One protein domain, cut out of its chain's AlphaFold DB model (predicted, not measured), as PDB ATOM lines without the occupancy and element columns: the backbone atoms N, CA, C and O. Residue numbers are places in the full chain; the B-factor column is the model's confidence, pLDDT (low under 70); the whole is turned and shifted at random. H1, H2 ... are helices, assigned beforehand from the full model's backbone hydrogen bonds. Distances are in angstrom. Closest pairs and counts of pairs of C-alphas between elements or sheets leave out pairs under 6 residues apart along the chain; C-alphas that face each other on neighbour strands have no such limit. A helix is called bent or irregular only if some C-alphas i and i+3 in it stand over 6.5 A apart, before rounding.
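AT A GLANCE: This is residues 235 to 432 of the 437 residues of an uncharacterized protein of Citrobacter koseri (UniProt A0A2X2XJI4). The longest helix, H5, runs through the core, with H1 side by side with its first half and running nearly the same way, H2, by its residues 277 to 281, and H7 packing on it at steep angles, and H6 coming to it with its last residue, Trp 383, near Tyr 362 of H5, where the two make a corner. H4 packs on H1 and H6, H3 packs on H2 at one end of the longest axis, and the long loop of residues 384 to 405 reaches the other end. The printed part has 198 residues with seven named helices, H1 to H7 in chain order, and no named strand; the class is all helix, with under half of the residues, 94, in named elements. It is compact, with a radius of gyration of the C-alphas of 16.9 A and spans of 53 by 45 by 30 A.

HOW THE PARTS SIT: Go first to H1, residues 252 to 263, which touches the hub H5, residues 349 to 366, at a shallow tilt of 8 degrees, the same way; their closest C-alphas, of Val 254 and Lys 349, are 5.9 A apart. H1 also touches H4, residues 311 to 326, closest at the C-alphas of Arg 263 and Trp 311, 5.4 A. H2, residues 277 to 288, is irregular, with C-alphas 284 and 287 7.5 A apart. With residues 277 to 281 alone it touches H5, closest at the C-alphas of Tyr 277 and Arg 361, 5.2 A. H2 touches H3, residues 297 to 305, closest at the C-alphas of Val 287 and Phe 297, 5.5 A. H4 touches H6, residues 373 to 383, at a steep tilt of 40 degrees; the closest C-alphas, of Ile 317 and Asn 377, are 7.0 A apart. H4 and H5 are near each other. H5 and H6 only just touch, with 3 pairs of C-alphas within 8 A, about perpendicular at 82 degrees; the closest are Tyr 362 and Trp 383, 7.0 A. H7, residues 406 to 421, touches H5 at a steep tilt of 41 degrees, the same way, closest at the C-alphas of Ile 354 and Ser 413, 6.0 A. H3 and H7 are apart. Every O i to N i+4 pair is within hydrogen-bond range in H1, H3, H4, H5 and H7, against 6 of 8 in H2 and 6 of 7 in H6.

IN THESE COORDINATES: Find C-alpha 252 at (22.021, -26.929, 100.918), where H1 begins. H5 runs 25.8 A from C-alpha 349 at (30.185, -30.691, 106.686); H4 measures 21.9 A. H7 runs 22.8 A to C-alpha 421 at (50.507, -28.040, 115.982).

THE WHOLE: The C-alphas farthest apart, of Asp 295 and Thr 399, are 53.0 A apart. The printed part has no cut. The links H1 to H2, H4 to H5 and H6 to H7 are long. The mean pLDDT of the printed part is 90.5; residues 241 to 245 are under 70.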
ATOM      1  N   CYS A 235      30.707 -26.521  92.132       91.12
ATOM      2  CA  CYS A 235      29.824 -26.577  90.974       91.12
ATOM      3  C   CYS A 235      29.326 -28.009  90.724       91.12
ATOM      4  O   CYS A 235      30.113 -28.945  90.616       91.12
ATOM      5  N   GLY A 236      28.004 -28.192  90.685       86.94
ATOM      6  CA  GLY A 236      27.377 -29.503  90.475       86.94
ATOM      7  C   GLY A 236      27.435 -30.464  91.671       86.94
ATOM      8  O   GLY A 236      26.874 -31.552  91.587       86.94
ATOM      9  N   LEU A 237      28.043 -30.070  92.797       91.44
ATOM     10  CA  LEU A 237      28.258 -30.926  93.973       91.44
ATOM     11  C   LEU A 237      27.364 -30.569  95.173       91.44
ATOM     12  O   LEU A 237      27.575 -31.079  96.274       91.44
ATOM     13  N   VAL A 238      26.364 -29.706  94.981       88.19
ATOM     14  CA  VAL A 238      25.434 -29.237  96.024       88.19
ATOM     15  C   VAL A 238      23.995 -29.601  95.651       88.19
ATOM     16  O   VAL A 238      23.590 -29.441  94.499       88.19
ATOM     17  N   GLU A 239      23.218 -30.068  96.629       83.88
ATOM     18  CA  GLU A 239      21.789 -30.376  96.487       83.88
ATOM     19  C   GLU A 239      20.994 -29.132  96.061       83.88
ATOM     20  O   GLU A 239      21.168 -28.047  96.618       83.88
ATOM     21  N   ARG A 240      20.068 -29.296  95.111       71.50
ATOM     22  CA  ARG A 240      19.240 -28.219  94.539       71.50
ATOM     23  C   ARG A 240      17.783 -28.283  95.011       71.50
ATOM     24  O   ARG A 240      17.004 -27.374  94.741       71.50
ATOM     25  N   GLY A 241      17.422 -29.311  95.780       64.00
ATOM     26  CA  GLY A 241      16.071 -29.530  96.299       64.00
ATOM     27  C   GLY A 241      15.151 -30.277  95.338       64.00
ATOM     28  O   GLY A 241      13.936 -30.222  95.522       64.00
ATOM     29  N   MET A 242      15.705 -30.956  94.330       65.75
ATOM     30  CA  MET A 242      14.924 -31.755  93.385       65.75
ATOM     31  C   MET A 242      14.733 -33.182  93.927       65.75
ATOM     32  O   MET A 242      15.647 -33.726  94.546       65.75
ATOM     33  N   PRO A 243      13.584 -33.843  93.679       52.53
ATOM     34  CA  PRO A 243      13.357 -35.227  94.116       52.53
ATOM     35  C   PRO A 243      14.387 -36.231  93.573       52.53
ATOM     36  O   PRO A 243      14.585 -37.290  94.164       52.53
ATOM     37  N   SER A 244      15.029 -35.894  92.450       59.78
ATOM     38  CA  SER A 244      16.064 -36.676  91.768       59.78
ATOM     39  C   SER A 244      17.491 -36.381  92.244       59.78
ATOM     40  O   SER A 244      18.429 -36.955  91.695       59.78
ATOM     41  N   ASP A 245      17.687 -35.484  93.216       67.31
ATOM     42  CA  ASP A 245      19.029 -35.155  93.702       67.31
ATOM     43  C   ASP A 245      19.703 -36.393  94.307       67.31
ATOM     44  O   ASP A 245      19.126 -37.132  95.117       67.31
ATOM     45  N   LYS A 246      20.959 -36.628  93.910       73.56
ATOM     46  CA  LYS A 246      21.733 -37.748  94.438       73.56
ATOM     47  C   LYS A 246      22.017 -37.519  95.929       73.56
ATOM     48  O   LYS A 246      22.375 -36.428  96.362       73.56
ATOM     49  N   LYS A 247      21.875 -38.578  96.737       75.50
ATOM     50  CA  LYS A 247      22.000 -38.529  98.214       75.50
ATOM     51  C   LYS A 247      23.433 -38.325  98.734       75.50
ATOM     52  O   LYS A 247      23.673 -38.460  99.939       75.50
ATOM     53  N   ASP A 248      24.383 -38.155  97.833       85.44
ATOM     54  CA  ASP A 248      25.813 -37.991  98.061       85.44
ATOM     55  C   ASP A 248      26.289 -36.554  97.772       85.44
ATOM     56  O   ASP A 248      27.444 -36.234  98.057       85.44
ATOM     57  N   LEU A 249      25.397 -35.674  97.307       89.06
ATOM     58  CA  LEU A 249      25.646 -34.241  97.166       89.06
ATOM     59  C   LEU A 249      25.798 -33.545  98.529       89.06
ATOM     60  O   LEU A 249      25.394 -34.050  99.584       89.06
ATOM     61  N   LEU A 250      26.419 -32.365  98.513       90.38
ATOM     62  CA  LEU A 250      26.516 -31.496  99.677       90.38
ATOM     63  C   LEU A 250      25.164 -30.850  99.959       90.38
ATOM     64  O   LEU A 250      24.577 -30.197  99.101       90.38
ATOM     65  N   GLN A 251      24.678 -31.000 101.185       87.75
ATOM     66  CA  GLN A 251      23.375 -30.464 101.555       87.75
ATOM     67  C   GLN A 251      23.351 -28.933 101.496       87.75
ATOM     68  O   GLN A 251      24.295 -28.260 101.920       87.75
ATOM     69  N   TRP A 252      22.223 -28.377 101.055       82.75
ATOM     70  CA  TRP A 252      22.021 -26.929 100.918       82.75
ATOM     71  C   TRP A 252      22.336 -26.139 102.199       82.75
ATOM     72  O   TRP A 252      22.984 -25.095 102.172       82.75
ATOM     73  N   ASN A 253      21.902 -26.650 103.354       82.31
ATOM     74  CA  ASN A 253      22.161 -26.038 104.660       82.31
ATOM     75  C   ASN A 253      23.651 -26.046 105.038       82.31
ATOM     76  O   ASN A 253      24.115 -25.116 105.695       82.31
ATOM     77  N   VAL A 254      24.399 -27.075 104.632       89.75
ATOM     78  CA  VAL A 254      25.847 -27.154 104.846       89.75
ATOM     79  C   VAL A 254      26.534 -26.096 104.001       89.75
ATOM     80  O   VAL A 254      27.323 -25.324 104.541       89.75
ATOM     81  N   MET A 255      26.168 -25.984 102.725       91.88
ATOM     82  CA  MET A 255      26.713 -24.946 101.856       91.88
ATOM     83  C   MET A 255      26.417 -23.538 102.386       91.88
ATOM     84  O   MET A 255      27.317 -22.704 102.457       91.88
ATOM     85  N   GLY A 256      25.193 -23.305 102.866       88.25
ATOM     86  CA  GLY A 256      24.826 -22.056 103.535       88.25
ATOM     87  C   GLY A 256      25.705 -21.749 104.748       88.25
ATOM     88  O   GLY A 256      26.169 -20.622 104.892       88.25
ATOM     89  N   SER A 257      26.010 -22.752 105.580       89.75
ATOM     90  CA  SER A 257      26.910 -22.565 106.725       89.75
ATOM     91  C   SER A 257      28.350 -22.240 106.317       89.75
ATOM     92  O   SER A 257      28.983 -21.409 106.959       89.75
ATOM     93  N   LEU A 258      28.860 -22.830 105.228       95.44
ATOM     94  CA  LEU A 258      30.194 -22.507 104.712       95.44
ATOM     95  C   LEU A 258      30.225 -21.086 104.157       95.44
ATOM     96  O   LEU A 258      31.107 -20.313 104.512       95.44
ATOM     97  N   ILE A 259      29.233 -20.703 103.354       93.19
ATOM     98  CA  ILE A 259      29.118 -19.337 102.836       93.19
ATOM     99  C   ILE A 259      29.009 -18.330 103.982       93.19
ATOM    100  O   ILE A 259      29.651 -17.288 103.928       93.19
ATOM    101  N   GLN A 260      28.270 -18.639 105.048       92.31
ATOM    102  CA  GLN A 260      28.159 -17.768 106.219       92.31
ATOM    103  C   GLN A 260      29.518 -17.493 106.889       92.31
ATOM    104  O   GLN A 260      29.763 -16.356 107.299       92.31
ATOM    105  N   ILE A 261      30.417 -18.484 106.942       96.06
ATOM    106  CA  ILE A 261      31.771 -18.327 107.500       96.06
ATOM    107  C   ILE A 261      32.597 -17.318 106.698       96.06
ATOM    108  O   ILE A 261      33.346 -16.556 107.295       96.06
ATOM    109  N   PHE A 262      32.448 -17.266 105.374       95.69
ATOM    110  CA  PHE A 262      33.235 -16.365 104.522       95.69
ATOM    111  C   PHE A 262      32.531 -15.028 104.279       95.69
ATOM    112  O   PHE A 262      33.133 -13.976 104.463       95.69
ATOM    113  N   ARG A 263      31.244 -15.042 103.922       93.19
ATOM    114  CA  ARG A 263      30.451 -13.844 103.612       93.19
ATOM    115  C   ARG A 263      30.143 -13.005 104.846       93.19
ATOM    116  O   ARG A 263      30.348 -11.799 104.837       93.19
ATOM    117  N   ASN A 264      29.650 -13.641 105.907       92.12
ATOM    118  CA  ASN A 264      29.255 -12.943 107.135       92.12
ATOM    119  C   ASN A 264      30.362 -12.977 108.202       92.12
ATOM    120  O   ASN A 264      30.176 -12.412 109.284       92.12
ATOM    121  N   LEU A 265      31.488 -13.649 107.916       94.25
ATOM    122  CA  LEU A 265      32.608 -13.840 108.838       94.25
ATOM    123  C   LEU A 265      32.123 -14.325 110.212       94.25
ATOM    124  O   LEU A 265      32.423 -13.733 111.244       94.25
ATOM    125  N   ASN A 266      31.279 -15.362 110.210       93.38
ATOM    126  CA  ASN A 266      30.586 -15.863 111.396       93.38
ATOM    127  C   ASN A 266      30.369 -17.380 111.301       93.38
ATOM    128  O   ASN A 266      30.051 -17.902 110.236       93.38
ATOM    129  N   GLY A 267      30.493 -18.082 112.424       89.81
ATOM    130  CA  GLY A 267      30.371 -19.536 112.512       89.81
ATOM    131  C   GLY A 267      31.685 -20.287 112.284       89.81
ATOM    132  O   GLY A 267      31.666 -21.510 112.153       89.81
ATOM    133  N   GLY A 268      32.824 -19.585 112.255       91.69
ATOM    134  CA  GLY A 268      34.160 -20.158 112.076       91.69
ATOM    135  C   GLY A 268      34.719 -20.741 113.373       91.69
ATOM    136  O   GLY A 268      35.801 -20.352 113.812       91.69
ATOM    137  N   SER A 269      33.966 -21.636 114.014       93.50
ATOM    138  CA  SER A 269      34.310 -22.218 115.315       93.50
ATOM    139  C   SER A 269      34.722 -23.680 115.181       93.50
ATOM    140  O   SER A 269      33.993 -24.498 114.618       93.50
ATOM    141  N   LEU A 270      35.862 -24.040 115.773       92.00
ATOM    142  CA  LEU A 270      36.259 -25.441 115.924       92.00
ATOM    143  C   LEU A 270      35.265 -26.164 116.839       92.00
ATOM    144  O   LEU A 270      34.851 -25.625 117.861       92.00
ATOM    145  N   PHE A 271      34.903 -27.410 116.525       90.56
ATOM    146  CA  PHE A 271      33.850 -28.126 117.263       90.56
ATOM    147  C   PHE A 271      34.178 -28.402 118.737       90.56
ATOM    148  O   PHE A 271      33.269 -28.674 119.522       90.56
ATOM    149  N   HIS A 272      35.458 -28.358 119.111       88.25
ATOM    150  CA  HIS A 272      35.921 -28.498 120.492       88.25
ATOM    151  C   HIS A 272      36.171 -27.146 121.189       88.25
ATOM    152  O   HIS A 272      36.519 -27.133 122.369       88.25
ATOM    153  N   ALA A 273      35.987 -26.020 120.492       88.31
ATOM    154  CA  ALA A 273      36.215 -24.671 120.997       88.31
ATOM    155  C   ALA A 273      34.923 -23.837 120.976       88.31
ATOM    156  O   ALA A 273      33.982 -24.107 120.236       88.31
ATOM    157  N   LYS A 274      34.873 -22.794 121.812       89.06
ATOM    158  CA  LYS A 274      33.747 -21.838 121.842       89.06
ATOM    159  C   LYS A 274      34.012 -20.563 121.041       89.06
ATOM    160  O   LYS A 274      33.089 -19.782 120.834       89.06
ATOM    161  N   VAL A 275      35.265 -20.328 120.660       92.62
ATOM    162  CA  VAL A 275      35.685 -19.105 119.974       92.62
ATOM    163  C   VAL A 275      35.288 -19.192 118.509       92.62
ATOM    164  O   VAL A 275      35.591 -20.182 117.849       92.62
ATOM    165  N   ASP A 276      34.636 -18.141 118.021       95.31
ATOM    166  CA  ASP A 276      34.395 -17.931 116.599       95.31
ATOM    167  C   ASP A 276      35.553 -17.118 116.022       95.31
ATOM    168  O   ASP A 276      35.687 -15.914 116.279       95.31
ATOM    169  N   TYR A 277      36.434 -17.802 115.299       96.38
ATOM    170  CA  TYR A 277      37.636 -17.190 114.754       96.38
ATOM    171  C   TYR A 277      37.332 -16.304 113.548       96.38
ATOM    172  O   TYR A 277      37.986 -15.277 113.395       96.38
ATOM    173  N   ALA A 278      36.311 -16.627 112.749       95.69
ATOM    174  CA  ALA A 278      35.895 -15.774 111.637       95.69
ATOM    175  C   ALA A 278      35.362 -14.434 112.162       95.69
ATOM    176  O   ALA A 278      35.807 -13.367 111.732       95.69
ATOM    177  N   LYS A 279      34.513 -14.486 113.197       95.81
ATOM    178  CA  LYS A 279      34.001 -13.281 113.862       95.81
ATOM    179  C   LYS A 279      35.115 -12.484 114.533       95.81
ATOM    180  O   LYS A 279      35.150 -11.259 114.429       95.81
ATOM    181  N   SER A 280      36.036 -13.175 115.202       94.69
ATOM    182  CA  SER A 280      37.190 -12.537 115.841       94.69
ATOM    183  C   SER A 280      38.101 -11.852 114.824       94.69
ATOM    184  O   SER A 280      38.625 -10.779 115.118       94.69
ATOM    185  N   TRP A 281      38.292 -12.457 113.648       95.31
ATOM    186  CA  TRP A 281      39.098 -11.872 112.584       95.31
ATOM    187  C   TRP A 281      38.426 -10.621 112.023       95.31
ATOM    188  O   TRP A 281      39.050  -9.562 111.974       95.31
ATOM    189  N   ARG A 282      37.125 -10.716 111.723       94.12
ATOM    190  CA  ARG A 282      36.295  -9.588 111.285       94.12
ATOM    191  C   ARG A 282      36.461  -8.379 112.200       94.12
ATOM    192  O   ARG A 282      36.797  -7.298 111.741       94.12
ATOM    193  N   GLU A 283      36.250  -8.567 113.500       92.38
ATOM    194  CA  GLU A 283      36.246  -7.479 114.488       92.38
ATOM    195  C   GLU A 283      37.617  -6.821 114.695       92.38
ATOM    196  O   GLU A 283      37.679  -5.676 115.134       92.38
ATOM    197  N   LYS A 284      38.715  -7.528 114.403       91.25
ATOM    198  CA  LYS A 284      40.079  -7.063 114.704       91.25
ATOM    199  C   LYS A 284      40.876  -6.621 113.482       91.25
ATOM    200  O   LYS A 284      41.755  -5.775 113.627       91.25
ATOM    201  N   PHE A 285      40.617  -7.210 112.317       91.44
ATOM    202  CA  PHE A 285      41.499  -7.091 111.154       91.44
ATOM    203  C   PHE A 285      40.789  -6.634 109.877       91.44
ATOM    204  O   PHE A 285      41.474  -6.119 109.000       91.44
ATOM    205  N   LEU A 286      39.456  -6.745 109.769       89.25
ATOM    206  CA  LEU A 286      38.743  -6.394 108.530       89.25
ATOM    207  C   LEU A 286      38.924  -4.924 108.130       89.25
ATOM    208  O   LEU A 286      39.157  -4.647 106.965       89.25
ATOM    209  N   VAL A 287      38.868  -3.992 109.086       87.06
ATOM    210  CA  VAL A 287      39.048  -2.546 108.810       87.06
ATOM    211  C   VAL A 287      40.435  -2.238 108.252       87.06
ATOM    212  O   VAL A 287      40.601  -1.302 107.485       87.06
ATOM    213  N   ASN A 288      41.432  -3.038 108.627       84.94
ATOM    214  CA  ASN A 288      42.812  -2.864 108.186       84.94
ATOM    215  C   ASN A 288      43.130  -3.699 106.931       84.94
ATOM    216  O   ASN A 288      44.289  -3.799 106.544       84.94
ATOM    217  N   SER A 289      42.135  -4.363 106.341       84.56
ATOM    218  CA  SER A 289      42.296  -5.193 105.152       84.56
ATOM    219  C   SER A 289      42.181  -4.321 103.906       84.56
ATOM    220  O   SER A 289      41.124  -3.754 103.647       84.56
ATOM    221  N   SER A 290      43.229  -4.273 103.080       84.19
ATOM    222  CA  SER A 290      43.194  -3.529 101.808       84.19
ATOM    223  C   SER A 290      42.255  -4.149 100.765       84.19
ATOM    224  O   SER A 290      42.013  -3.542  99.728       84.19
ATOM    225  N   LEU A 291      41.687  -5.332 101.036       81.62
ATOM    226  CA  LEU A 291      40.636  -5.918 100.198       81.62
ATOM    227  C   LEU A 291      39.360  -5.071 100.178       81.62
ATOM    228  O   LEU A 291      38.580  -5.173  99.234       81.62
ATOM    229  N   VAL A 292      39.118  -4.275 101.220       83.31
ATOM    230  CA  VAL A 292      37.946  -3.411 101.306       83.31
ATOM    231  C   VAL A 292      38.380  -2.029 101.772       83.31
ATOM    232  O   VAL A 292      38.583  -1.798 102.959       83.31
ATOM    233  N   GLU A 293      38.493  -1.088 100.836       77.31
ATOM    234  CA  GLU A 293      38.787   0.307 101.170       77.31
ATOM    235  C   GLU A 293      37.613   0.924 101.944       77.31
ATOM    236  O   GLU A 293      36.513   1.112 101.405       77.31
ATOM    237  N   SER A 294      37.827   1.223 103.226       78.44
ATOM    238  CA  SER A 294      36.836   1.866 104.083       78.44
ATOM    239  C   SER A 294      37.475   2.559 105.286       78.44
ATOM    240  O   SER A 294      38.456   2.079 105.847       78.44
ATOM    241  N   ASP A 295      36.862   3.660 105.724       76.38
ATOM    242  CA  ASP A 295      37.289   4.428 106.896       76.38
ATOM    243  C   ASP A 295      36.704   3.891 108.219       76.38
ATOM    244  O   ASP A 295      37.086   4.346 109.301       76.38
ATOM    245  N   ASN A 296      35.735   2.964 108.173       86.00
ATOM    246  CA  ASN A 296      35.088   2.432 109.373       86.00
ATOM    247  C   ASN A 296      34.633   0.969 109.232       86.00
ATOM    248  O   ASN A 296      34.478   0.432 108.141       86.00
ATOM    249  N   PHE A 297      34.395   0.323 110.376       87.19
ATOM    250  CA  PHE A 297      34.024  -1.094 110.443       87.19
ATOM    251  C   PHE A 297      32.733  -1.446 109.707       87.19
ATOM    252  O   PHE A 297      32.688  -2.476 109.040       87.19
ATOM    253  N   GLU A 298      31.690  -0.632 109.846       86.94
ATOM    254  CA  GLU A 298      30.377  -0.975 109.302       86.94
ATOM    255  C   GLU A 298      30.399  -0.941 107.771       86.94
ATOM    256  O   GLU A 298      29.941  -1.877 107.124       86.94
ATOM    257  N   ASP A 299      31.016   0.090 107.193       87.75
ATOM    258  CA  ASP A 299      31.178   0.215 105.745       87.75
ATOM    259  C   ASP A 299      32.117  -0.869 105.184       87.75
ATOM    260  O   ASP A 299      31.788  -1.499 104.177       87.75
ATOM    261  N   ALA A 300      33.223  -1.185 105.872       87.38
ATOM    262  CA  ALA A 300      34.087  -2.309 105.500       87.38
ATOM    263  C   ALA A 300      33.322  -3.644 105.497       87.38
ATOM    264  O   ALA A 300      33.466  -4.467 104.591       87.38
ATOM    265  N   TYR A 301      32.482  -3.870 106.507       90.81
ATOM    266  CA  TYR A 301      31.710  -5.098 106.628       90.81
ATOM    267  C   TYR A 301      30.599  -5.204 105.583       90.81
ATOM    268  O   TYR A 301      30.431  -6.277 105.004       90.81
ATOM    269  N   GLU A 302      29.878  -4.119 105.296       88.69
ATOM    270  CA  GLU A 302      28.834  -4.104 104.268       88.69
ATOM    271  C   GLU A 302      29.411  -4.314 102.861       88.69
ATOM    272  O   GLU A 302      28.917  -5.164 102.117       88.69
ATOM    273  N   LYS A 303      30.524  -3.650 102.525       88.38
ATOM    274  CA  LYS A 303      31.254  -3.894 101.269       88.38
ATOM    275  C   LYS A 303      31.780  -5.327 101.178       88.38
ATOM    276  O   LYS A 303      31.679  -5.955 100.126       88.38
ATOM    277  N   TRP A 304      32.304  -5.872 102.279       91.50
ATOM    278  CA  TRP A 304      32.759  -7.260 102.325       91.50
ATOM    279  C   TRP A 304      31.622  -8.239 102.035       91.50
ATOM    280  O   TRP A 304      31.795  -9.125 101.210       91.50
ATOM    281  N   ARG A 305      30.476  -8.108 102.716       89.56
ATOM    282  CA  ARG A 305      29.359  -9.075 102.662       89.56
ATOM    283  C   ARG A 305      28.395  -8.865 101.493       89.56
ATOM    284  O   ARG A 305      27.425  -9.633 101.378       89.56
ATOM    285  N   ALA A 306      28.604  -7.831 100.680       86.19
ATOM    286  CA  ALA A 306      27.828  -7.569  99.474       86.19
ATOM    287  C   ALA A 306      27.751  -8.826  98.592       86.19
ATOM    288  O   ALA A 306      28.600  -9.717  98.676       86.19
ATOM    289  N   LEU A 307      26.706  -8.954  97.773       76.62
ATOM    290  CA  LEU A 307      26.519 -10.159  96.959       76.62
ATOM    291  C   LEU A 307      27.708 -10.397  96.024       76.62
ATOM    292  O   LEU A 307      28.179 -11.520  95.944       76.62
ATOM    293  N   ASP A 308      28.221  -9.358  95.387       78.25
ATOM    294  CA  ASP A 308      29.422  -9.293  94.545       78.25
ATOM    295  C   ASP A 308      30.713  -8.989  95.330       78.25
ATOM    296  O   ASP A 308      31.770  -8.767  94.742       78.25
ATOM    297  N   GLY A 309      30.646  -9.011  96.663       84.81
ATOM    298  CA  GLY A 309      31.765  -8.674  97.534       84.81
ATOM    299  C   GLY A 309      32.961  -9.623  97.400       84.81
ATOM    300  O   GLY A 309      32.866 -10.765  96.937       84.81
ATOM    301  N   VAL A 310      34.111  -9.157  97.896       88.19
ATOM    302  CA  VAL A 310      35.413  -9.848  97.797       88.19
ATOM    303  C   VAL A 310      35.403 -11.239  98.442       88.19
ATOM    304  O   VAL A 310      36.165 -12.124  98.039       88.19
ATOM    305  N   TRP A 311      34.479 -11.481  99.377       92.06
ATOM    306  CA  TRP A 311      34.270 -12.788  99.992       92.06
ATOM    307  C   TRP A 311      34.067 -13.912  98.964       92.06
ATOM    308  O   TRP A 311      34.517 -15.024  99.224       92.06
ATOM    309  N   LYS A 312      33.431 -13.650  97.806       91.69
ATOM    310  CA  LYS A 312      33.212 -14.658  96.751       91.69
ATOM    311  C   LYS A 312      34.535 -15.166  96.191       91.69
ATOM    312  O   LYS A 312      34.746 -16.373  96.100       91.69
ATOM    313  N   LYS A 313      35.428 -14.239  95.839       91.06
ATOM    314  CA  LYS A 313      36.751 -14.564  95.296       91.06
ATOM    315  C   LYS A 313      37.598 -15.278  96.336       91.06
ATOM    316  O   LYS A 313      38.155 -16.331  96.053       91.06
ATOM    317  N   PHE A 314      37.613 -14.761  97.564       93.25
ATOM    318  CA  PHE A 314      38.308 -15.407  98.674       93.25
ATOM    319  C   PHE A 314      37.781 -16.829  98.936       93.25
ATOM    320  O   PHE A 314      38.572 -17.756  99.085       93.25
ATOM    321  N   PHE A 315      36.460 -17.030  98.911       95.62
ATOM    322  CA  PHE A 315      35.828 -18.343  99.044       95.62
ATOM    323  C   PHE A 315      36.283 -19.309  97.941       95.62
ATOM    324  O   PHE A 315      36.648 -20.444  98.240       95.62
ATOM    325  N   VAL A 316      36.293 -18.866  96.680       95.31
ATOM    326  CA  VAL A 316      36.745 -19.687  95.545       95.31
ATOM    327  C   VAL A 316      38.221 -20.036  95.675       95.31
ATOM    328  O   VAL A 316      38.553 -21.215  95.617       95.31
ATOM    329  N   ILE A 317      39.091 -19.050  95.912       95.00
ATOM    330  CA  ILE A 317      40.536 -19.269  96.059       95.00
ATOM    331  C   ILE A 317      40.805 -20.267  97.189       95.00
ATOM    332  O   ILE A 317      41.496 -21.263  96.984       95.00
ATOM    333  N   PHE A 318      40.198 -20.048  98.359       96.88
ATOM    334  CA  PHE A 318      40.373 -20.914  99.520       96.88
ATOM    335  C   PHE A 318      39.981 -22.362  99.229       96.88
ATOM    336  O   PHE A 318      40.775 -23.281  99.435       96.88
ATOM    337  N   TRP A 319      38.764 -22.584  98.733       97.56
ATOM    338  CA  TRP A 319      38.269 -23.941  98.535       97.56
ATOM    339  C   TRP A 319      38.906 -24.651  97.349       97.56
ATOM    340  O   TRP A 319      39.108 -25.861  97.424       97.56
ATOM    341  N   THR A 320      39.276 -23.919  96.299       96.44
ATOM    342  CA  THR A 320      40.062 -24.457  95.187       96.44
ATOM    343  C   THR A 320      41.412 -24.940  95.694       96.44
ATOM    344  O   THR A 320      41.792 -26.073  95.423       96.44
ATOM    345  N   ARG A 321      42.094 -24.151  96.531       95.31
ATOM    346  CA  ARG A 321      43.397 -24.548  97.063       95.31
ATOM    347  C   ARG A 321      43.311 -25.743  98.011       95.31
ATOM    348  O   ARG A 321      44.113 -26.667  97.913       95.31
ATOM    349  N   VAL A 322      42.295 -25.775  98.874       96.88
ATOM    350  CA  VAL A 322      42.008 -26.937  99.732       96.88
ATOM    351  C   VAL A 322      41.730 -28.190  98.897       96.88
ATOM    352  O   VAL A 322      42.265 -29.253  99.213       96.88
ATOM    353  N   ARG A 323      40.919 -28.081  97.837       96.62
ATOM    354  CA  ARG A 323      40.659 -29.185  96.906       96.62
ATOM    355  C   ARG A 323      41.943 -29.659  96.246       96.62
ATOM    356  O   ARG A 323      42.186 -30.852  96.235       96.62
ATOM    357  N   ASP A 324      42.749 -28.754  95.713       95.44
ATOM    358  CA  ASP A 324      43.921 -29.132  94.921       95.44
ATOM    359  C   ASP A 324      45.022 -29.774  95.786       95.44
ATOM    360  O   ASP A 324      45.779 -30.611  95.302       95.44
ATOM    361  N   ILE A 325      45.100 -29.420  97.074       94.81
ATOM    362  CA  ILE A 325      46.069 -30.006  98.013       94.81
ATOM    363  C   ILE A 325      45.573 -31.337  98.586       94.81
ATOM    364  O   ILE A 325      46.345 -32.289  98.694       94.81
ATOM    365  N   PHE A 326      44.308 -31.407  99.006       96.44
ATOM    366  CA  PHE A 326      43.798 -32.556  99.759       96.44
ATOM    367  C   PHE A 326      42.887 -33.477  98.969       96.44
ATOM    368  O   PHE A 326      42.684 -34.606  99.404       96.44
ATOM    369  N   GLY A 327      42.269 -32.996  97.900       94.94
ATOM    370  CA  GLY A 327      41.171 -33.650  97.206       94.94
ATOM    371  C   GLY A 327      41.613 -34.445  95.985       94.94
ATOM    372  O   GLY A 327      42.483 -34.026  95.234       94.94
ATOM    373  N   GLU A 328      40.958 -35.583  95.771       95.00
ATOM    374  CA  GLU A 328      40.965 -36.279  94.481       95.00
ATOM    375  C   GLU A 328      39.721 -35.862  93.689       95.00
ATOM    376  O   GLU A 328      38.631 -35.821  94.255       95.00
ATOM    377  N   THR A 329      39.843 -35.549  92.401       93.12
ATOM    378  CA  THR A 329      38.713 -35.084  91.572       93.12
ATOM    379  C   THR A 329      38.256 -36.113  90.547       93.12
ATOM    380  O   THR A 329      37.153 -35.981  90.017       93.12
ATOM    381  N   THR A 330      39.064 -37.141  90.289       91.00
ATOM    382  CA  THR A 330      38.815 -38.115  89.218       91.00
ATOM    383  C   THR A 330      38.266 -39.447  89.725       91.00
ATOM    384  O   THR A 330      37.357 -40.001  89.118       91.00
ATOM    385  N   ASP A 331      38.767 -39.941  90.859       89.75
ATOM    386  CA  ASP A 331      38.401 -41.245  91.422       89.75
ATOM    387  C   ASP A 331      37.473 -41.091  92.640       89.75
ATOM    388  O   ASP A 331      37.907 -40.762  93.751       89.75
ATOM    389  N   ASP A 332      36.182 -41.380  92.438       89.50
ATOM    390  CA  ASP A 332      35.137 -41.314  93.469       89.50
ATOM    391  C   ASP A 332      35.295 -42.362  94.588       89.50
ATOM    392  O   ASP A 332      34.628 -42.304  95.633       89.50
ATOM    393  N   SER A 333      36.213 -43.314  94.398       89.81
ATOM    394  CA  SER A 333      36.495 -44.374  95.348       89.81
ATOM    395  C   SER A 333      37.499 -43.958  96.429       89.81
ATOM    396  O   SER A 333      37.606 -44.608  97.482       89.81
ATOM    397  N   ARG A 334      38.211 -42.845  96.240       93.94
ATOM    398  CA  ARG A 334      39.160 -42.352  97.239       93.94
ATOM    399  C   ARG A 334      38.459 -41.773  98.460       93.94
ATOM    400  O   ARG A 334      37.384 -41.179  98.392       93.94
ATOM    401  N   TYR A 335      39.102 -41.903  99.619       95.00
ATOM    402  CA  TYR A 335      38.565 -41.367 100.873       95.00
ATOM    403  C   TYR A 335      38.666 -39.840 100.960       95.00
ATOM    404  O   TYR A 335      38.002 -39.237 101.797       95.00
ATOM    405  N   ASN A 336      39.452 -39.202 100.100       96.31
ATOM    406  CA  ASN A 336      39.568 -37.753  99.976       96.31
ATOM    407  C   ASN A 336      38.885 -37.195  98.717       96.31
ATOM    408  O   ASN A 336      39.154 -36.051  98.362       96.31
ATOM    409  N   TYR A 337      38.019 -37.960  98.043       96.50
ATOM    410  CA  TYR A 337      37.327 -37.482  96.845       96.50
ATOM    411  C   TYR A 337      36.611 -36.142  97.099       96.50
ATOM    412  O   TYR A 337      35.955 -35.963  98.135       96.50
ATOM    413  N   TRP A 338      36.752 -35.193  96.176       96.19
ATOM    414  CA  TRP A 338      36.111 -33.882  96.200       96.19
ATOM    415  C   TRP A 338      34.684 -33.981  95.661       96.19
ATOM    416  O   TRP A 338      34.338 -33.529  94.574       96.19
ATOM    417  N   GLY A 339      33.864 -34.660  96.447       91.81
ATOM    418  CA  GLY A 339      32.508 -35.056  96.126       91.81
ATOM    419  C   GLY A 339      32.098 -36.177  97.074       91.81
ATOM    420  O   GLY A 339      32.873 -36.596  97.934       91.81
ATOM    421  N   ASN A 340      30.875 -36.680  96.938       89.44
ATOM    422  CA  ASN A 340      30.369 -37.806  97.725       89.44
ATOM    423  C   ASN A 340      30.513 -37.631  99.254       89.44
ATOM    424  O   ASN A 340      31.399 -38.188  99.915       89.44
ATOM    425  N   THR A 341      29.560 -36.918  99.853       89.31
ATOM    426  CA  THR A 341      29.553 -36.592 101.291       89.31
ATOM    427  C   THR A 341      29.528 -37.793 102.232       89.31
ATOM    428  O   THR A 341      29.907 -37.694 103.408       89.31
ATOM    429  N   ARG A 342      29.086 -38.952 101.738       85.81
ATOM    430  CA  ARG A 342      28.973 -40.176 102.532       85.81
ATOM    431  C   ARG A 342      30.327 -40.841 102.697       85.81
ATOM    432  O   ARG A 342      30.719 -41.116 103.835       85.81
ATOM    433  N   ARG A 343      31.042 -41.059 101.593       88.31
ATOM    434  CA  ARG A 343      32.335 -41.749 101.584       88.31
ATOM    435  C   ARG A 343      33.472 -40.816 101.983       88.31
ATOM    436  O   ARG A 343      34.244 -41.170 102.869       88.31
ATOM    437  N   SER A 344      33.514 -39.611 101.416       93.56
ATOM    438  CA  SER A 344      34.643 -38.698 101.581       93.56
ATOM    439  C   SER A 344      34.827 -38.233 103.032       93.56
ATOM    440  O   SER A 344      33.892 -37.805 103.730       93.56
ATOM    441  N   ASN A 345      36.064 -38.323 103.504       95.56
ATOM    442  CA  ASN A 345      36.548 -37.744 104.748       95.56
ATOM    443  C   ASN A 345      36.813 -36.249 104.601       95.56
ATOM    444  O   ASN A 345      36.747 -35.542 105.602       95.56
ATOM    445  N   LEU A 346      37.081 -35.762 103.387       96.62
ATOM    446  CA  LEU A 346      37.327 -34.349 103.102       96.62
ATOM    447  C   LEU A 346      36.018 -33.602 102.814       96.62
ATOM    448  O   LEU A 346      35.695 -32.621 103.480       96.62
ATOM    449  N   PHE A 347      35.235 -34.100 101.858       96.00
ATOM    450  CA  PHE A 347      34.069 -33.414 101.307       96.00
ATOM    451  C   PHE A 347      32.808 -33.675 102.138       96.00
ATOM    452  O   PHE A 347      31.843 -34.284 101.696       96.00
ATOM    453  N   ASN A 348      32.814 -33.255 103.400       94.06
ATOM    454  CA  ASN A 348      31.643 -33.313 104.272       94.06
ATOM    455  C   ASN A 348      31.608 -32.103 105.209       94.06
ATOM    456  O   ASN A 348      32.630 -31.474 105.468       94.06
ATOM    457  N   LYS A 349      30.427 -31.820 105.774       93.38
ATOM    458  CA  LYS A 349      30.185 -30.691 106.686       93.38
ATOM    459  C   LYS A 349      31.293 -30.493 107.724       93.38
ATOM    460  O   LYS A 349      31.730 -29.375 107.938       93.38
ATOM    461  N   ILE A 350      31.728 -31.562 108.385       94.94
ATOM    462  CA  ILE A 350      32.599 -31.468 109.561       94.94
ATOM    463  C   ILE A 350      33.999 -31.051 109.144       94.94
ATOM    464  O   ILE A 350      34.526 -30.081 109.679       94.94
ATOM    465  N   SER A 351      34.585 -31.762 108.185       97.00
ATOM    466  CA  SER A 351      35.943 -31.483 107.721       97.00
ATOM    467  C   SER A 351      36.037 -30.114 107.059       97.00
ATOM    468  O   SER A 351      36.950 -29.358 107.375       97.00
ATOM    469  N   LEU A 352      35.046 -29.740 106.242       97.50
ATOM    470  CA  LEU A 352      34.984 -28.407 105.640       97.50
ATOM    471  C   LEU A 352      34.881 -27.320 106.733       97.50
ATOM    472  O   LEU A 352      35.679 -26.386 106.756       97.50
ATOM    473  N   THR A 353      33.986 -27.457 107.717       96.31
ATOM    474  CA  THR A 353      33.910 -26.479 108.819       96.31
ATOM    475  C   THR A 353      35.208 -26.406 109.634       96.31
ATOM    476  O   THR A 353      35.621 -25.307 109.993       96.31
ATOM    477  N   ILE A 354      35.874 -27.538 109.909       97.44
ATOM    478  CA  ILE A 354      37.157 -27.562 110.636       97.44
ATOM    479  C   ILE A 354      38.235 -26.803 109.863       97.44
ATOM    480  O   ILE A 354      38.913 -25.974 110.461       97.44
ATOM    481  N   LEU A 355      38.380 -27.062 108.560       97.94
ATOM    482  CA  LEU A 355      39.390 -26.414 107.719       97.94
ATOM    483  C   LEU A 355      39.174 -24.900 107.654       97.94
ATOM    484  O   LEU A 355      40.111 -24.139 107.878       97.94
ATOM    485  N   ALA A 356      37.931 -24.457 107.438       97.69
ATOM    486  CA  ALA A 356      37.607 -23.033 107.438       97.69
ATOM    487  C   ALA A 356      37.885 -22.384 108.808       97.69
ATOM    488  O   ALA A 356      38.531 -21.341 108.885       97.69
ATOM    489  N   ALA A 357      37.447 -23.011 109.906       97.25
ATOM    490  CA  ALA A 357      37.668 -22.491 111.255       97.25
ATOM    491  C   ALA A 357      39.157 -22.445 111.641       97.25
ATOM    492  O   ALA A 357      39.596 -21.475 112.260       97.25
ATOM    493  N   ASP A 358      39.942 -23.464 111.278       97.25
ATOM    494  CA  ASP A 358      41.384 -23.503 111.542       97.25
ATOM    495  C   ASP A 358      42.152 -22.459 110.723       97.25
ATOM    496  O   ASP A 358      43.072 -21.837 111.252       97.25
ATOM    497  N   PHE A 359      41.739 -22.187 109.482       97.44
ATOM    498  CA  PHE A 359      42.315 -21.095 108.697       97.44
ATOM    499  C   PHE A 359      42.078 -19.732 109.357       97.44
ATOM    500  O   PHE A 359      43.020 -18.979 109.594       97.44
ATOM    501  N   PHE A 360      40.839 -19.425 109.759       97.38
ATOM    502  CA  PHE A 360      40.557 -18.175 110.475       97.38
ATOM    503  C   PHE A 360      41.260 -18.102 111.839       97.38
ATOM    504  O   PHE A 360      41.662 -17.015 112.267       97.38
ATOM    505  N   ARG A 361      41.450 -19.242 112.522       96.44
ATOM    506  CA  ARG A 361      42.281 -19.323 113.732       96.44
ATOM    507  C   ARG A 361      43.716 -18.911 113.422       96.44
ATOM    508  O   ARG A 361      44.264 -18.085 114.150       96.44
ATOM    509  N   TYR A 362      44.300 -19.452 112.356       96.44
ATOM    510  CA  TYR A 362      45.645 -19.110 111.907       96.44
ATOM    511  C   TYR A 362      45.772 -17.614 111.589       96.44
ATOM    512  O   TYR A 362      46.624 -16.957 112.184       96.44
ATOM    513  N   LEU A 363      44.857 -17.045 110.792       96.00
ATOM    514  CA  LEU A 363      44.828 -15.602 110.512       96.00
ATOM    515  C   LEU A 363      44.790 -14.763 111.799       96.00
ATOM    516  O   LEU A 363      45.519 -13.782 111.932       96.00
ATOM    517  N   CYS A 364      43.964 -15.158 112.775       95.06
ATOM    518  CA  CYS A 364      43.864 -14.466 114.061       95.06
ATOM    519  C   CYS A 364      45.157 -14.526 114.885       95.06
ATOM    520  O   CYS A 364      45.525 -13.530 115.513       95.06
ATOM    521  N   ILE A 365      45.807 -15.692 114.939       93.75
ATOM    522  CA  ILE A 365      47.024 -15.911 115.736       93.75
ATOM    523  C   ILE A 365      48.209 -15.185 115.099       93.75
ATOM    524  O   ILE A 365      48.931 -14.473 115.794       93.75
ATOM    525  N   ALA A 366      48.363 -15.319 113.781       94.12
ATOM    526  CA  ALA A 366      49.416 -14.673 113.006       94.12
ATOM    527  C   ALA A 366      49.161 -13.171 112.773       94.12
ATOM    528  O   ALA A 366      50.058 -12.462 112.330       94.12
ATOM    529  N   ARG A 367      47.963 -12.667 113.122       94.12
ATOM    530  CA  ARG A 367      47.529 -11.268 112.939       94.12
ATOM    531  C   ARG A 367      47.601 -10.807 111.480       94.12
ATOM    532  O   ARG A 367      47.974  -9.670 111.208       94.12
ATOM    533  N   ILE A 368      47.241 -11.694 110.558       93.12
ATOM    534  CA  ILE A 368      47.311 -11.437 109.119       93.12
ATOM    535  C   ILE A 368      46.099 -10.608 108.684       93.12
ATOM    536  O   ILE A 368      44.943 -11.004 108.875       93.12
ATOM    537  N   THR A 369      46.382  -9.464 108.066       90.12
ATOM    538  CA  THR A 369      45.444  -8.690 107.251       90.12
ATOM    539  C   THR A 369      45.574  -9.146 105.803       90.12
ATOM    540  O   THR A 369      46.680  -9.366 105.314       90.12
ATOM    541  N   LEU A 370      44.443  -9.325 105.125       88.69
ATOM    542  CA  LEU A 370      44.427  -9.696 103.712       88.69
ATOM    543  C   LEU A 370      44.423  -8.417 102.868       88.69
ATOM    544  O   LEU A 370      43.632  -7.512 103.131       88.69
ATOM    545  N   GLU A 371      45.291  -8.323 101.873       85.56
ATOM    546  CA  GLU A 371      45.485  -7.107 101.079       85.56
ATOM    547  C   GLU A 371      45.091  -7.290  99.615       85.56
ATOM    548  O   GLU A 371      44.524  -6.379  99.022       85.56
ATOM    549  N   ASN A 372      45.361  -8.460  99.028       85.44
ATOM    550  CA  ASN A 372      45.041  -8.761  97.632       85.44
ATOM    551  C   ASN A 372      44.876 -10.273  97.385       85.44
ATOM    552  O   ASN A 372      45.155 -11.098  98.255       85.44
ATOM    553  N   GLU A 373      44.414 -10.633  96.186       80.88
ATOM    554  CA  GLU A 373      44.127 -12.020  95.789       80.88
ATOM    555  C   GLU A 373      45.373 -12.923  95.738       80.88
ATOM    556  O   GLU A 373      45.301 -14.104  96.077       80.88
ATOM    557  N   GLU A 374      46.528 -12.381  95.351       83.69
ATOM    558  CA  GLU A 374      47.785 -13.135  95.286       83.69
ATOM    559  C   GLU A 374      48.266 -13.515  96.692       83.69
ATOM    560  O   GLU A 374      48.625 -14.664  96.954       83.69
ATOM    561  N   GLN A 375      48.162 -12.581  97.640       88.38
ATOM    562  CA  GLN A 375      48.492 -12.821  99.039       88.38
ATOM    563  C   GLN A 375      47.603 -13.904  99.659       88.38
ATOM    564  O   GLN A 375      48.099 -14.693 100.458       88.38
ATOM    565  N   ILE A 376      46.319 -13.990  99.289       89.94
ATOM    566  CA  ILE A 376      45.425 -15.046  99.793       89.94
ATOM    567  C   ILE A 376      46.013 -16.430  99.490       89.94
ATOM    568  O   ILE A 376      46.045 -17.273 100.384       89.94
ATOM    569  N   ASN A 377      46.510 -16.657  98.269       90.00
ATOM    570  CA  ASN A 377      47.124 -17.934  97.896       90.00
ATOM    571  C   ASN A 377      48.366 -18.232  98.742       90.00
ATOM    572  O   ASN A 377      48.460 -19.311  99.323       90.00
ATOM    573  N   ASN A 378      49.266 -17.256  98.877       92.19
ATOM    574  CA  ASN A 378      50.491 -17.418  99.664       92.19
ATOM    575  C   ASN A 378      50.184 -17.719 101.136       92.19
ATOM    576  O   ASN A 378      50.765 -18.628 101.714       92.19
ATOM    577  N   VAL A 379      49.213 -17.018 101.727       95.12
ATOM    578  CA  VAL A 379      48.795 -17.226 103.121       95.12
ATOM    579  C   VAL A 379      48.159 -18.604 103.323       95.12
ATOM    580  O   VAL A 379      48.315 -19.199 104.387       95.12
ATOM    581  N   ILE A 380      47.440 -19.134 102.329       95.06
ATOM    582  CA  ILE A 380      46.906 -20.503 102.389       95.06
ATOM    583  C   ILE A 380      48.034 -21.532 102.282       95.06
ATOM    584  O   ILE A 380      48.019 -22.511 103.027       95.06
ATOM    585  N   ASP A 381      49.005 -21.314 101.396       93.12
ATOM    586  CA  ASP A 381      50.149 -22.213 101.226       93.12
ATOM    587  C   ASP A 381      51.036 -22.222 102.487       93.12
ATOM    588  O   ASP A 381      51.408 -23.295 102.959       93.12
ATOM    589  N   GLU A 382      51.278 -21.060 103.105       94.75
ATOM    590  CA  GLU A 382      51.942 -20.934 104.413       94.75
ATOM    591  C   GLU A 382      51.128 -21.587 105.532       94.75
ATOM    592  O   GLU A 382      51.671 -22.302 106.376       94.75
ATOM    593  N   TRP A 383      49.805 -21.385 105.542       95.50
ATOM    594  CA  TRP A 383      48.938 -22.073 106.490       95.50
ATOM    595  C   TRP A 383      49.110 -23.582 106.337       95.50
ATOM    596  O   TRP A 383      49.290 -24.252 107.344       95.50
ATOM    597  N   LEU A 384      49.115 -24.138 105.128       93.81
ATOM    598  CA  LEU A 384      49.187 -25.583 104.886       93.81
ATOM    599  C   LEU A 384      50.609 -26.157 104.844       93.81
ATOM    600  O   LEU A 384      50.770 -27.355 104.594       93.81
ATOM    601  N   GLU A 385      51.629 -25.356 105.146       92.00
ATOM    602  CA  GLU A 385      53.017 -25.801 105.136       92.00
ATOM    603  C   GLU A 385      53.233 -27.015 106.061       92.00
ATOM    604  O   GLU A 385      52.717 -27.094 107.180       92.00
ATOM    605  N   GLY A 386      53.970 -28.014 105.563       88.19
ATOM    606  CA  GLY A 386      54.295 -29.239 106.303       88.19
ATOM    607  C   GLY A 386      53.134 -30.225 106.485       88.19
ATOM    608  O   GLY A 386      53.342 -31.319 107.015       88.19
ATOM    609  N   VAL A 387      51.922 -29.894 106.031       93.81
ATOM    610  CA  VAL A 387      50.781 -30.809 106.109       93.81
ATOM    611  C   VAL A 387      50.908 -31.920 105.074       93.81
ATOM    612  O   VAL A 387      51.227 -31.697 103.912       93.81
ATOM    613  N   ASN A 388      50.600 -33.146 105.490       94.44
ATOM    614  CA  ASN A 388      50.574 -34.306 104.621       94.44
ATOM    615  C   ASN A 388      49.313 -34.274 103.730       94.44
ATOM    616  O   ASN A 388      48.203 -34.407 104.263       94.44
ATOM    617  N   PRO A 389      49.454 -34.203 102.391       94.00
ATOM    618  CA  PRO A 389      48.320 -34.184 101.460       94.00
ATOM    619  C   PRO A 389      47.383 -35.394 101.603       94.00
ATOM    620  O   PRO A 389      46.182 -35.307 101.368       94.00
ATOM    621  N   LYS A 390      47.908 -36.533 102.079       93.56
ATOM    622  CA  LYS A 390      47.153 -37.780 102.272       93.56
ATOM    623  C   LYS A 390      46.430 -37.861 103.619       93.56
ATOM    624  O   LYS A 390      45.964 -38.937 103.989       93.56
ATOM    625  N   TYR A 391      46.327 -36.767 104.381       95.81
ATOM    626  CA  TYR A 391      45.660 -36.765 105.692       95.81
ATOM    627  C   TYR A 391      44.230 -37.337 105.625       95.81
ATOM    628  O   TYR A 391      43.859 -38.190 106.438       95.81
ATOM    629  N   PHE A 392      43.446 -36.900 104.632       96.75
ATOM    630  CA  PHE A 392      42.054 -37.323 104.431       96.75
ATOM    631  C   PHE A 392      41.914 -38.629 103.635       96.75
ATOM    632  O   PHE A 392      40.875 -39.285 103.697       96.75
ATOM    633  N   ASP A 393      42.961 -39.031 102.920       96.00
ATOM    634  CA  ASP A 393      42.977 -40.168 101.999       96.00
ATOM    635  C   ASP A 393      43.313 -41.485 102.717       96.00
ATOM    636  O   ASP A 393      44.309 -42.164 102.456       96.00
ATOM    637  N   ARG A 394      42.520 -41.795 103.744       94.81
ATOM    638  CA  ARG A 394      42.721 -42.942 104.634       94.81
ATOM    639  C   ARG A 394      41.376 -43.528 105.014       94.81
ATOM    640  O   ARG A 394      40.438 -42.788 105.293       94.81
ATOM    641  N   ASP A 395      41.293 -44.847 105.117       93.56
ATOM    642  CA  ASP A 395      40.094 -45.475 105.662       93.56
ATOM    643  C   ASP A 395      39.996 -45.165 107.157       93.56
ATOM    644  O   ASP A 395      40.775 -45.697 107.932       93.56
ATOM    645  N   TRP A 396      39.073 -44.288 107.563       93.88
ATOM    646  CA  TRP A 396      38.829 -43.939 108.970       93.88
ATOM    647  C   TRP A 396      37.950 -44.965 109.713       93.88
ATOM    648  O   TRP A 396      37.573 -44.728 110.862       93.88
ATOM    649  N   GLU A 397      37.624 -46.102 109.080       89.88
ATOM    650  CA  GLU A 397      36.812 -47.197 109.630       89.88
ATOM    651  C   GLU A 397      35.451 -46.717 110.182       89.88
ATOM    652  O   GLU A 397      35.018 -47.085 111.279       89.88
ATOM    653  N   LEU A 398      34.765 -45.855 109.426       88.31
ATOM    654  CA  LEU A 398      33.566 -45.139 109.887       88.31
ATOM    655  C   LEU A 398      32.263 -45.951 109.801       88.31
ATOM    656  O   LEU A 398      31.171 -45.392 109.936       88.31
ATOM    657  N   THR A 399      32.338 -47.263 109.588       85.94
ATOM    658  CA  THR A 399      31.157 -48.127 109.488       85.94
ATOM    659  C   THR A 399      30.315 -48.048 110.764       85.94
ATOM    660  O   THR A 399      30.793 -48.323 111.866       85.94
ATOM    661  N   GLY A 400      29.047 -47.647 110.619       83.62
ATOM    662  CA  GLY A 400      28.110 -47.457 111.734       83.62
ATOM    663  C   GLY A 400      28.308 -46.166 112.541       83.62
ATOM    664  O   GLY A 400      27.590 -45.945 113.516       83.62
ATOM    665  N   VAL A 401      29.241 -45.291 112.152       86.75
ATOM    666  CA  VAL A 401      29.515 -44.028 112.848       86.75
ATOM    667  C   VAL A 401      28.735 -42.887 112.202       86.75
ATOM    668  O   VAL A 401      28.907 -42.561 111.028       86.75
ATOM    669  N   LYS A 402      27.906 -42.199 112.994       87.00
ATOM    670  CA  LYS A 402      27.286 -40.942 112.563       87.00
ATOM    671  C   LYS A 402      28.311 -39.809 112.669       87.00
ATOM    672  O   LYS A 402      28.542 -39.303 113.769       87.00
ATOM    673  N   LYS A 403      28.877 -39.400 111.523       86.69
ATOM    674  CA  LYS A 403      29.871 -38.313 111.411       86.69
ATOM    675  C   LYS A 403      29.447 -37.074 112.225       86.69
ATOM    676  O   LYS A 403      30.170 -36.664 113.122       86.69
ATOM    677  N   ASP A 404      28.238 -36.536 112.009       83.94
ATOM    678  CA  ASP A 404      27.758 -35.275 112.637       83.94
ATOM    679  C   ASP A 404      27.335 -35.409 114.118       83.94
ATOM    680  O   ASP A 404      26.654 -34.543 114.666       83.94
ATOM    681  N   SER A 405      27.688 -36.505 114.795       90.12
ATOM    682  CA  SER A 405      27.464 -36.615 116.240       90.12
ATOM    683  C   SER A 405      28.439 -35.723 117.015       90.12
ATOM    684  O   SER A 405      29.608 -35.592 116.652       90.12
ATOM    685  N   THR A 406      27.968 -35.111 118.109       89.94
ATOM    686  CA  THR A 406      28.725 -34.096 118.864       89.94
ATOM    687  C   THR A 406      30.105 -34.576 119.317       89.94
ATOM    688  O   THR A 406      31.077 -33.838 119.172       89.94
ATOM    689  N   GLY A 407      30.209 -35.810 119.814       91.62
ATOM    690  CA  GLY A 407      31.483 -36.373 120.261       91.62
ATOM    691  C   GLY A 407      32.455 -36.673 119.115       91.62
ATOM    692  O   GLY A 407      33.656 -36.472 119.276       91.62
ATOM    693  N   ILE A 408      31.961 -37.106 117.948       93.81
ATOM    694  CA  ILE A 408      32.806 -37.417 116.781       93.81
ATOM    695  C   ILE A 408      33.353 -36.137 116.154       93.81
ATOM    696  O   ILE A 408      34.564 -36.012 115.994       93.81
ATOM    697  N   ARG A 409      32.497 -35.143 115.881       94.25
ATOM    698  CA  ARG A 409      32.946 -33.860 115.308       94.25
ATOM    699  C   ARG A 409      33.948 -33.135 116.213       94.25
ATOM    700  O   ARG A 409      34.919 -32.566 115.722       94.25
ATOM    701  N   ALA A 410      33.756 -33.200 117.536       93.62
ATOM    702  CA  ALA A 410      34.704 -32.647 118.500       93.62
ATOM    703  C   ALA A 410      36.040 -33.401 118.465       93.62
ATOM    704  O   ALA A 410      37.089 -32.762 118.492       93.62
ATOM    705  N   LYS A 411      36.009 -34.739 118.347       95.62
ATOM    706  CA  LYS A 411      37.229 -35.542 118.236       95.62
ATOM    707  C   LYS A 411      37.995 -35.260 116.947       95.62
ATOM    708  O   LYS A 411      39.200 -35.068 117.003       95.62
ATOM    709  N   TRP A 412      37.319 -35.194 115.803       96.00
ATOM    710  CA  TRP A 412      37.962 -34.884 114.518       96.00
ATOM    711  C   TRP A 412      38.627 -33.513 114.536       96.00
ATOM    712  O   TRP A 412      39.745 -33.357 114.058       96.00
ATOM    713  N   SER A 413      37.945 -32.536 115.133       95.56
ATOM    714  CA  SER A 413      38.465 -31.186 115.285       95.56
ATOM    715  C   SER A 413      39.698 -31.138 116.191       95.56
ATOM    716  O   SER A 413      40.643 -30.439 115.859       95.56
ATOM    717  N   GLU A 414      39.711 -31.892 117.294       95.25
ATOM    718  CA  GLU A 414      40.882 -32.025 118.176       95.25
ATOM    719  C   GLU A 414      42.055 -32.710 117.461       95.25
ATOM    720  O   GLU A 414      43.152 -32.166 117.453       95.25
ATOM    721  N   LEU A 415      41.817 -33.848 116.795       96.19
ATOM    722  CA  LEU A 415      42.856 -34.580 116.061       96.19
ATOM    723  C   LEU A 415      43.493 -33.734 114.952       96.19
ATOM    724  O   LEU A 415      44.696 -33.832 114.733       96.19
ATOM    725  N   TRP A 416      42.695 -32.913 114.259       96.25
ATOM    726  CA  TRP A 416      43.213 -31.965 113.274       96.25
ATOM    727  C   TRP A 416      44.120 -30.924 113.929       96.25
ATOM    728  O   TRP A 416      45.237 -30.729 113.470       96.25
ATOM    729  N   THR A 417      43.672 -30.279 115.010       93.75
ATOM    730  CA  THR A 417      44.458 -29.240 115.689       93.75
ATOM    731  C   THR A 417      45.750 -29.795 116.296       93.75
ATOM    732  O   THR A 417      46.804 -29.217 116.064       93.75
ATOM    733  N   GLU A 418      45.697 -30.940 116.983       93.88
ATOM    734  CA  GLU A 418      46.887 -31.610 117.537       93.88
ATOM    735  C   GLU A 418      47.905 -31.954 116.443       93.88
ATOM    736  O   GLU A 418      49.100 -31.716 116.598       93.88
ATOM    737  N   TYR A 419      47.426 -32.475 115.311       95.38
ATOM    738  CA  TYR A 419      48.274 -32.766 114.161       95.38
ATOM    739  C   TYR A 419      48.882 -31.494 113.552       95.38
ATOM    740  O   TYR A 419      50.056 -31.477 113.201       95.38
ATOM    741  N   ARG A 420      48.104 -30.416 113.440       93.06
ATOM    742  CA  ARG A 420      48.562 -29.138 112.877       93.06
ATOM    743  C   ARG A 420      49.616 -28.454 113.738       93.06
ATOM    744  O   ARG A 420      50.524 -27.840 113.192       93.06
ATOM    745  N   ASP A 421      49.519 -28.589 115.055       89.50
ATOM    746  CA  ASP A 421      50.507 -28.040 115.982       89.50
ATOM    747  C   ASP A 421      51.826 -28.853 115.965       89.50
ATOM    748  O   ASP A 421      52.867 -28.355 116.394       89.50
ATOM    749  N   SER A 422      51.822 -30.102 115.477       89.12
ATOM    750  CA  SER A 422      53.015 -30.962 115.348       89.12
ATOM    751  C   SER A 422      52.865 -31.994 114.208       89.12
ATOM    752  O   SER A 422      52.530 -33.156 114.463       89.12
ATOM    753  N   PRO A 423      53.133 -31.614 112.940       87.25
ATOM    754  CA  PRO A 423      52.760 -32.407 111.759       87.25
ATOM    755  C   PRO A 423      53.656 -33.625 111.459       87.25
ATOM    756  O   PRO A 423      53.566 -34.204 110.376       87.25
ATOM    757  N   GLU A 424      54.494 -34.060 112.404       86.50
ATOM    758  CA  GLU A 424      55.467 -35.148 112.212       86.50
ATOM    759  C   GLU A 424      54.811 -36.511 111.954       86.50
ATOM    760  O   GLU A 424      55.313 -37.315 111.165       86.50
ATOM    761  N   GLN A 425      53.677 -36.786 112.608       88.44
ATOM    762  CA  GLN A 425      52.994 -38.072 112.505       88.44
ATOM    763  C   GLN A 425      51.484 -37.904 112.350       88.44
ATOM    764  O   GLN A 425      50.820 -37.217 113.122       88.44
ATOM    765  N   LEU A 426      50.922 -38.605 111.364       93.06
ATOM    766  CA  LEU A 426      49.478 -38.655 111.168       93.06
ATOM    767  C   LEU A 426      48.775 -39.321 112.364       93.06
ATOM    768  O   LEU A 426      49.243 -40.364 112.838       93.06
ATOM    769  N   PRO A 427      47.593 -38.828 112.778       94.00
ATOM    770  CA  PRO A 427      46.823 -39.458 113.840       94.00
ATOM    771  C   PRO A 427      46.492 -40.923 113.541       94.00
ATOM    772  O   PRO A 427      46.305 -41.334 112.384       94.00
ATOM    773  N   GLN A 428      46.378 -41.728 114.596       92.94
ATOM    774  CA  GLN A 428      45.968 -43.121 114.462       92.94
ATOM    775  C   GLN A 428      44.525 -43.207 113.955       92.94
ATOM    776  O   GLN A 428      43.612 -42.633 114.542       92.94
ATOM    777  N   VAL A 429      44.317 -44.000 112.901       92.75
ATOM    778  CA  VAL A 429      43.021 -44.188 112.225       92.75
ATOM    779  C   VAL A 429      41.877 -44.502 113.200       92.75
ATOM    780  O   VAL A 429      40.793 -43.929 113.126       92.75
ATOM    781  N   ARG A 430      42.133 -45.376 114.177       91.50
ATOM    782  CA  ARG A 430      41.124 -45.836 115.141       91.50
ATOM    783  C   ARG A 430      40.563 -44.724 116.030       91.50
ATOM    784  O   ARG A 430      39.518 -44.926 116.642       91.50
ATOM    785  N   LEU A 431      41.229 -43.573 116.119       93.06
ATOM    786  CA  LEU A 431      40.766 -42.441 116.921       93.06
ATOM    787  C   LEU A 431      39.596 -41.702 116.255       93.06
ATOM    788  O   LEU A 431      38.754 -41.161 116.966       93.06
ATOM    789  N   TYR A 432      39.479 -41.726 114.921       92.62
ATOM    790  CA  TYR A 432      38.416 -41.006 114.202       92.62
ATOM    791  C   TYR A 432      37.014 -41.578 114.455       92.62
ATOM    792  O   TYR A 432      36.023 -40.857 114.357       92.62
TER     793      TYR A 432